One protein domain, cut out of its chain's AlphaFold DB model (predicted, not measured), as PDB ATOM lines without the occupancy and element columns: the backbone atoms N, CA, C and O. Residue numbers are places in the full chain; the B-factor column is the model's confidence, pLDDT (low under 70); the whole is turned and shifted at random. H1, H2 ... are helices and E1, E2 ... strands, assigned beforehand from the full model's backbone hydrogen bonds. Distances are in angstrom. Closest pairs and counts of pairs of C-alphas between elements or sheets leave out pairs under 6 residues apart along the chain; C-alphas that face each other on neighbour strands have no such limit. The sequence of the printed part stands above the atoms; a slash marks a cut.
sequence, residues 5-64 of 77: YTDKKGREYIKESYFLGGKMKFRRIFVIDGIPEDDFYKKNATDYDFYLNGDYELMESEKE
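This is residues 5 to 64 of the 77 residues of an uncharacterized protein of Brumimicrobium sp. C305 (UniProt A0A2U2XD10). A long, twisted two-strand hairpin, E1 and E2, makes one arm, its tip at residues 19 to 24 standing free; from its other end H1 leads to a small helical hairpin, H2 and H3. The 60 printed residues have two strands, antiparallel, then three helices: mixed class. The whole is loose, radius of gyration of the C-alphas 15.1 A, spanning 40 by 31 by 18 A.

Find C-alpha 12 at (11.640, 89.151, 23.420); E1 runs from there to residue 20, 24.6 A. E2, residues 23 to 32, covers 29.1 A. Next come H1, residues 37 to 44, H2, residues 47 to 53, and H3, residues 56 to 64, ending at C-alpha 64 at (2.166, 104.177, -3.787).

In the hairpin E1 and E2, look at N 14 and O 29, 2.8 A apart, within hydrogen-bond range. The closest C-alphas of E2 and H1, Val 31 and Glu 37, are 4.9 A apart. H1 and H2 are apart. H2 and H3 touch, closest at C-alphas 47 and 59, 5.6 A, with a shallow tilt of 18 degrees, opposite ways. Every O i to N i+4 pair is within range in H1 and H2, but 0 of 5 in H3, where 3 of 6 O i to N i+3 pairs are.

C-alphas 22 and 48 are farthest apart, 41.8 A. The printed part has no cut, and the four links are tight. Residues 60 to 64 have pLDDT under 70.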
ATOM      1  N   TYR A   5      15.796  85.656  23.026       93.38
ATOM      2  CA  TYR A   5      16.052  85.854  24.446       93.38
ATOM      3  C   TYR A   5      14.940  86.716  25.032       93.38
ATOM      4  O   TYR A   5      14.351  87.516  24.318       93.38
ATOM      5  N   THR A   6      14.721  86.622  26.338       94.75
ATOM      6  CA  THR A   6      13.715  87.423  27.044       94.75
ATOM      7  C   THR A   6      14.403  88.331  28.057       94.75
ATOM      8  O   THR A   6      15.318  87.903  28.768       94.75
ATOM      9  N   ASP A   7      14.022  89.608  28.103       93.19
ATOM     10  CA  ASP A   7      14.536  90.552  29.095       93.19
ATOM     11  C   ASP A   7      13.797  90.434  30.444       93.19
ATOM     12  O   ASP A   7      12.844  89.675  30.606       93.19
ATOM     13  N   LYS A   8      14.231  91.207  31.448       93.62
ATOM     14  CA  LYS A   8      13.612  91.203  32.788       93.62
ATOM     15  C   LYS A   8      12.154  91.691  32.805       93.62
ATOM     16  O   LYS A   8      11.487  91.519  33.816       93.62
ATOM     17  N   LYS A   9      11.692  92.346  31.736       93.06
ATOM     18  CA  LYS A   9      10.328  92.859  31.567       93.06
ATOM     19  C   LYS A   9       9.468  91.923  30.706       93.06
ATOM     20  O   LYS A   9       8.344  92.288  30.389       93.06
ATOM     21  N   GLY A  10       9.983  90.752  30.322       91.69
ATOM     22  CA  GLY A  10       9.265  89.795  29.481       91.69
ATOM     23  C   GLY A  10       9.345  90.084  27.981       91.69
ATOM     24  O   GLY A  10       8.703  89.384  27.209       91.69
ATOM     25  N   ARG A  11      10.127  91.081  27.542       92.75
ATOM     26  CA  ARG A  11      10.233  91.417  26.115       92.75
ATOM     27  C   ARG A  11      11.211  90.497  25.413       92.75
ATOM     28  O   ARG A  11      12.330  90.292  25.896       92.75
ATOM     29  N   GLU A  12      10.805  89.996  24.258       95.19
ATOM     30  CA  GLU A  12      11.640  89.151  23.420       95.19
ATOM     31  C   GLU A  12      12.619  89.982  22.588       95.19
ATOM     32  O   GLU A  12      12.311  91.075  22.116       95.19
ATOM     33  N   TYR A  13      13.842  89.482  22.424       95.12
ATOM     34  CA  TYR A  13      14.854  90.112  21.591       95.12
ATOM     35  C   TYR A  13      15.845  89.106  21.012       95.12
ATOM     36  O   TYR A  13      16.158  88.065  21.595       95.12
ATOM     37  N   ILE A  14      16.431  89.475  19.880       94.31
ATOM     38  CA  ILE A  14      17.565  88.795  19.269       94.31
ATOM     39  C   ILE A  14      18.830  89.605  19.557       94.31
ATOM     40  O   ILE A  14      18.848  90.836  19.492       94.31
ATOM     41  N   LYS A  15      19.922  88.914  19.897       93.50
ATOM     42  CA  LYS A  15      21.239  89.536  20.069       93.50
ATOM     43  C   LYS A  15      21.982  89.524  18.738       93.50
ATOM     44  O   LYS A  15      22.265  88.453  18.208       93.50
ATOM     45  N   GLU A  16      22.336  90.699  18.235       93.69
ATOM     46  CA  GLU A  16      23.073  90.847  16.980       93.69
ATOM     47  C   GLU A  16      24.438  91.485  17.225       93.69
ATOM     48  O   GLU A  16      24.546  92.504  17.910       93.69
ATOM     49  N   SER A  17      25.493  90.865  16.692       94.25
ATOM     50  CA  SER A  17      26.846  91.416  16.727       94.25
ATOM     51  C   SER A  17      27.087  92.350  15.552       94.25
ATOM     52  O   SER A  17      26.726  92.025  14.424       94.25
ATOM     53  N   TYR A  18      27.776  93.456  15.799       95.06
ATOM     54  CA  TYR A  18      28.229  94.380  14.765       95.06
ATOM     55  C   TYR A  18      29.627  94.901  15.100       95.06
ATOM     56  O   TYR A  18      30.077  94.808  16.245       95.06
ATOM     57  N   PHE A  19      30.328  95.442  14.108       96.56
ATOM     58  CA  PHE A  19      31.633  96.063  14.303       96.56
ATOM     59  C   PHE A  19      31.504  97.581  14.268       96.56
ATOM     60  O   PHE A  19      30.859  98.136  13.385       96.56
ATOM     61  N   LEU A  20      32.146  98.252  15.224       94.94
ATOM     62  CA  LEU A  20      32.264  99.706  15.251       94.94
ATOM     63  C   LEU A  20      33.716 100.064  15.567       94.94
ATOM     64  O   LEU A  20      34.214  99.739  16.647       94.94
ATOM     65  N   GLY A  21      34.412 100.672  14.601       93.75
ATOM     66  CA  GLY A  21      35.833 101.019  14.735       93.75
ATOM     67  C   GLY A  21      36.727  99.810  15.045       93.75
ATOM     68  O   GLY A  21      37.562  99.877  15.943       93.75
ATOM     69  N   GLY A  22      36.487  98.667  14.389       95.31
ATOM     70  CA  GLY A  22      37.252  97.428  14.595       95.31
ATOM     71  C   GLY A  22      36.948  96.672  15.895       95.31
ATOM     72  O   GLY A  22      37.458  95.572  16.094       95.31
ATOM     73  N   LYS A  23      36.089  97.203  16.776       96.44
ATOM     74  CA  LYS A  23      35.645  96.507  17.993       96.44
ATOM     75  C   LYS A  23      34.301  95.832  17.761       96.44
ATOM     76  O   LYS A  23      33.360  96.463  17.279       96.44
ATOM     77  N   MET A  24      34.199  94.568  18.164       97.31
ATOM     78  CA  MET A  24      32.931  93.846  18.166       97.31
ATOM     79  C   MET A  24      32.028  94.375  19.286       97.31
ATOM     80  O   MET A  24      32.445  94.540  20.435       97.31
ATOM     81  N   LYS A  25      30.778  94.653  18.937       96.88
ATOM     82  CA  LYS A  25      29.711  95.135  19.812       96.88
ATOM     83  C   LYS A  25      28.480  94.261  19.623       96.88
ATOM     84  O   LYS A  25      28.386  93.507  18.659       96.88
ATOM     85  N   PHE A  26      27.531  94.368  20.548       94.88
ATOM     86  CA  PHE A  26      26.252  93.675  20.456       94.88
ATOM     87  C   PHE A  26      25.115  94.659  20.672       94.88
ATOM     88  O   PHE A  26      25.164  95.450  21.614       94.88
ATOM     89  N   ARG A  27      24.084  94.568  19.839       93.75
ATOM     90  CA  ARG A  27      22.807  95.253  20.033       93.75
ATOM     91  C   ARG A  27      21.702  94.239  20.300       93.75
ATOM     92  O   ARG A  27      21.811  93.071  19.920       93.75
ATOM     93  N   ARG A  28      20.660  94.686  20.996       94.62
ATOM     94  CA  ARG A  28      19.412  93.936  21.154       94.62
ATOM     95  C   ARG A  28      18.436  94.458  20.112       94.62
ATOM     96  O   ARG A  28      18.241  95.664  20.044       94.62
ATOM     97  N   ILE A  29      17.879  93.556  19.322       93.94
ATOM     98  CA  ILE A  29      16.781  93.845  18.403       93.94
ATOM     99  C   ILE A  29      15.553  93.223  19.039       93.94
ATOM    100  O   ILE A  29      15.500  91.998  19.150       93.94
ATOM    101  N   PHE A  30      14.636  94.048  19.534       94.44
ATOM    102  CA  PHE A  30      13.388  93.553  20.103       94.44
ATOM    103  C   PHE A  30      12.528  92.939  19.004       94.44
ATOM    104  O   PHE A  30      12.591  93.366  17.849       94.44
ATOM    105  N   VAL A  31      11.804  91.883  19.359       92.75
ATOM    106  CA  VAL A  31      10.953  91.144  18.430       92.75
ATOM    107  C   VAL A  31       9.572  90.921  19.031       92.75
ATOM    108  O   VAL A  31       9.439  90.752  20.242       92.75
ATOM    109  N   ILE A  32       8.568  90.900  18.165       90.44
ATOM    110  CA  ILE A  32       7.181  90.529  18.446       90.44
ATOM    111  C   ILE A  32       6.880  89.342  17.529       90.44
ATOM    112  O   ILE A  32       7.062  89.444  16.316       90.44
ATOM    113  N   ASP A  33       6.531  88.187  18.102       85.62
ATOM    114  CA  ASP A  33       6.329  86.922  17.373       85.62
ATOM    115  C   ASP A  33       7.498  86.549  16.436       85.62
ATOM    116  O   ASP A  33       7.335  86.008  15.342       85.62
ATOM    117  N   GLY A  34       8.727  86.866  16.859       84.38
ATOM    118  CA  GLY A  34       9.944  86.626  16.080       84.38
ATOM    119  C   GLY A  34      10.205  87.618  14.936       84.38
ATOM    120  O   GLY A  34      11.241  87.503  14.276       84.38
ATOM    121  N   ILE A  35       9.331  88.605  14.723       88.62
ATOM    122  CA  ILE A  35       9.505  89.709  13.770       88.62
ATOM    123  C   ILE A  35      10.136  90.899  14.510       88.62
ATOM    124  O   ILE A  35       9.675  91.214  15.604       88.62
ATOM    125  N   PRO A  36      11.176  91.572  13.976       91.75
ATOM    126  CA  PRO A  36      11.705  92.799  14.576       91.75
ATOM    127  C   PRO A  36      10.605  93.825  14.856       91.75
ATOM    128  O   PRO A  36       9.729  94.016  14.022       91.75
ATOM    129  N   GLU A  37      10.661  94.487  16.009       91.56
ATOM    130  CA  GLU A  37       9.639  95.447  16.452       91.56
ATOM    131  C   GLU A  37       9.390  96.549  15.410       91.56
ATOM    132  O   GLU A  37       8.241  96.817  15.075       91.56
ATOM    133  N   ASP A  38      10.452  97.090  14.806       88.06
ATOM    134  CA  ASP A  38      10.347  98.095  13.738       88.06
ATOM    135  C   ASP A  38       9.617  97.555  12.494       88.06
ATOM    136  O   ASP A  38       8.816  98.258  11.878       88.06
ATOM    137  N   ASP A  39       9.879  96.299  12.118       88.81
ATOM    138  CA  ASP A  39       9.239  95.654  10.968       88.81
ATOM    139  C   ASP A  39       7.785  95.284  11.278       88.81
ATOM    140  O   ASP A  39       6.927  95.346  10.398       88.81
ATOM    141  N   PHE A  40       7.502  94.884  12.520       90.62
ATOM    142  CA  PHE A  40       6.148  94.639  12.997       90.62
ATOM    143  C   PHE A  40       5.342  95.937  12.975       90.62
ATOM    144  O   PHE A  40       4.244  95.954  12.426       90.62
ATOM    145  N   TYR A  41       5.905  97.023  13.503       89.88
ATOM    146  CA  TYR A  41       5.275  98.335  13.511       89.88
ATOM    147  C   TYR A  41       4.981  98.802  12.086       89.88
ATOM    148  O   TYR A  41       3.826  99.023  11.758       89.88
ATOM    149  N   LYS A  42       5.965  98.799  11.180       87.19
ATOM    150  CA  LYS A  42       5.745  99.196   9.777       87.19
ATOM    151  C   LYS A  42       4.675  98.385   9.040       87.19
ATOM    152  O   LYS A  42       4.097  98.896   8.096       87.19
ATOM    153  N   LYS A  43       4.456  97.121   9.411       87.19
ATOM    154  CA  LYS A  43       3.476  96.241   8.752       87.19
ATOM    155  C   LYS A  43       2.068  96.316   9.336       87.19
ATOM    156  O   LYS A  43       1.138  95.871   8.673       87.19
ATOM    157  N   ASN A  44       1.931  96.749  10.587       87.75
ATOM    158  CA  ASN A  44       0.669  96.664  11.330       87.75
ATOM    159  C   ASN A  44       0.175  98.022  11.840       87.75
ATOM    160  O   ASN A  44      -0.981  98.119  12.247       87.75
ATOM    161  N   ALA A  45       1.035  99.040  11.870       88.56
ATOM    162  CA  ALA A  45       0.660 100.387  12.260       88.56
ATOM    163  C   ALA A  45      -0.261 101.002  11.210       88.56
ATOM    164  O   ALA A  45      -0.078 100.829  10.008       88.56
ATOM    165  N   THR A  46      -1.261 101.723  11.693       88.69
ATOM    166  CA  THR A  46      -2.178 102.491  10.861       88.69
ATOM    167  C   THR A  46      -1.640 103.902  10.632       88.69
ATOM    168  O   THR A  46      -0.804 104.392  11.394       88.69
ATOM    169  N   ASP A  47      -2.210 104.620   9.661       88.06
ATOM    170  CA  ASP A  47      -1.986 106.065   9.508       88.06
ATOM    171  C   ASP A  47      -2.191 106.824  10.830       88.06
ATOM    172  O   ASP A  47      -1.463 107.767  11.131       88.06
ATOM    173  N   TYR A  48      -3.148 106.403  11.664       89.75
ATOM    174  CA  TYR A  48      -3.364 107.034  12.964       89.75
ATOM    175  C   TYR A  48      -2.206 106.787  13.941       89.75
ATOM    176  O   TYR A  48      -1.801 107.705  14.653       89.75
ATOM    177  N   ASP A  49      -1.631 105.586  13.949       90.62
ATOM    178  CA  ASP A  49      -0.464 105.269  14.778       90.62
ATOM    179  C   ASP A  49       0.762 106.077  14.333       90.62
ATOM    180  O   ASP A  49       1.438 106.689  15.164       90.62
ATOM    181  N   PHE A  50       0.995 106.169  13.018       89.69
ATOM    182  CA  PHE A  50       2.053 107.014  12.460       89.69
ATOM    183  C   PHE A  50       1.846 108.490  12.819       89.69
ATOM    184  O   PHE A  50       2.808 109.183  13.148       89.69
ATOM    185  N   TYR A  51       0.597 108.970  12.819       89.31
ATOM    186  CA  TYR A  51       0.267 110.347  13.192       89.31
ATOM    187  C   TYR A  51       0.648 110.628  14.644       89.31
ATOM    188  O   TYR A  51       1.294 111.634  14.935       89.31
ATOM    189  N   LEU A  52       0.272 109.726  15.552       93.06
ATOM    190  CA  LEU A  52       0.549 109.872  16.978       93.06
ATOM    191  C   LEU A  52       2.047 109.809  17.300       93.06
ATOM    192  O   LEU A  52       2.497 110.514  18.205       93.06
ATOM    193  N   ASN A  53       2.811 109.006  16.561       91.31
ATOM    194  CA  ASN A  53       4.255 108.870  16.754       91.31
ATOM    195  C   ASN A  53       5.084 109.902  15.969       91.31
ATOM    196  O   ASN A  53       6.288 110.012  16.190       91.31
ATOM    197  N   GLY A  54       4.448 110.711  15.113       89.56
ATOM    198  CA  GLY A  54       5.117 111.724  14.291       89.56
ATOM    199  C   GLY A  54       5.869 111.152  13.085       89.56
ATOM    200  O   GLY A  54       6.685 111.853  12.486       89.56
ATOM    201  N   ASP A  55       5.580 109.908  12.706       88.88
ATOM    202  CA  ASP A  55       6.223 109.174  11.613       88.88
ATOM    203  C   ASP A  55       5.549 109.463  10.257       88.88
ATOM    204  O   ASP A  55       5.181 108.553   9.512       88.88
ATOM    205  N   TYR A  56       5.354 110.740   9.916       87.00
ATOM    206  CA  TYR A  56       4.595 111.148   8.720       87.00
ATOM    207  C   TYR A  56       5.165 110.588   7.406       87.00
ATOM    208  O   TYR A  56       4.415 110.324   6.470       87.00
ATOM    209  N   GLU A  57       6.481 110.365   7.348       85.56
ATOM    210  CA  GLU A  57       7.168 109.775   6.191       85.56
ATOM    211  C   GLU A  57       6.678 108.350   5.875       85.56
ATOM    212  O   GLU A  57       6.728 107.916   4.724       85.56
ATOM    213  N   LEU A  58       6.179 107.614   6.877       83.12
ATOM    214  CA  LEU A  58       5.673 106.251   6.697       83.12
ATOM    215  C   LEU A  58       4.251 106.224   6.111       83.12
ATOM    216  O   LEU A  58       3.948 105.313   5.343       83.12
ATOM    217  N   MET A  59       3.431 107.253   6.363       81.88
ATOM    218  CA  MET A  59       2.060 107.365   5.825       81.88
ATOM    219  C   MET A  59       2.005 107.474   4.295       81.88
ATOM    220  O   MET A  59       1.042 107.058   3.655       81.88
ATOM    221  N   GLU A  60       3.007 108.105   3.673       67.00
ATOM    222  CA  GLU A  60       2.997 108.342   2.223       67.00
ATOM    223  C   GLU A  60       3.394 107.091   1.426       67.00
ATOM    224  O   GLU A  60       2.927 106.902   0.300       67.00
ATOM    225  N   SER A  61       4.177 106.194   2.032       60.09
ATOM    226  CA  SER A  61       4.674 104.975   1.387       60.09
ATOM    227  C   SER A  61       3.578 103.938   1.081       60.09
ATOM    228  O   SER A  61       3.678 103.214   0.088       60.09
ATOM    229  N   GLU A  62       2.476 103.915   1.842       54.69
ATOM    230  CA  GLU A  62       1.338 103.022   1.567       54.69
ATOM    231  C   GLU A  62       0.460 103.502   0.395       54.69
ATOM    232  O   GLU A  62      -0.230 102.707  -0.253       54.69
ATOM    233  N   LYS A  63       0.513 104.798   0.055       55.03
ATOM    234  CA  LYS A  63      -0.274 105.364  -1.055       55.03
ATOM    235  C   LYS A  63       0.282 104.989  -2.429       55.03
ATOM    236  O   LYS A  63      -0.467 105.000  -3.406       55.03
ATOM    237  N   GLU A  64       1.561 104.627  -2.527       52.78
ATOM    238  CA  GLU A  64       2.166 104.177  -3.787       52.78
ATOM    239  C   GLU A  64       1.890 102.697  -4.093       52.78
ATOM    240  O   GLU A  64       1.771 102.335  -5.264       52.78
TER     241      GLU A  64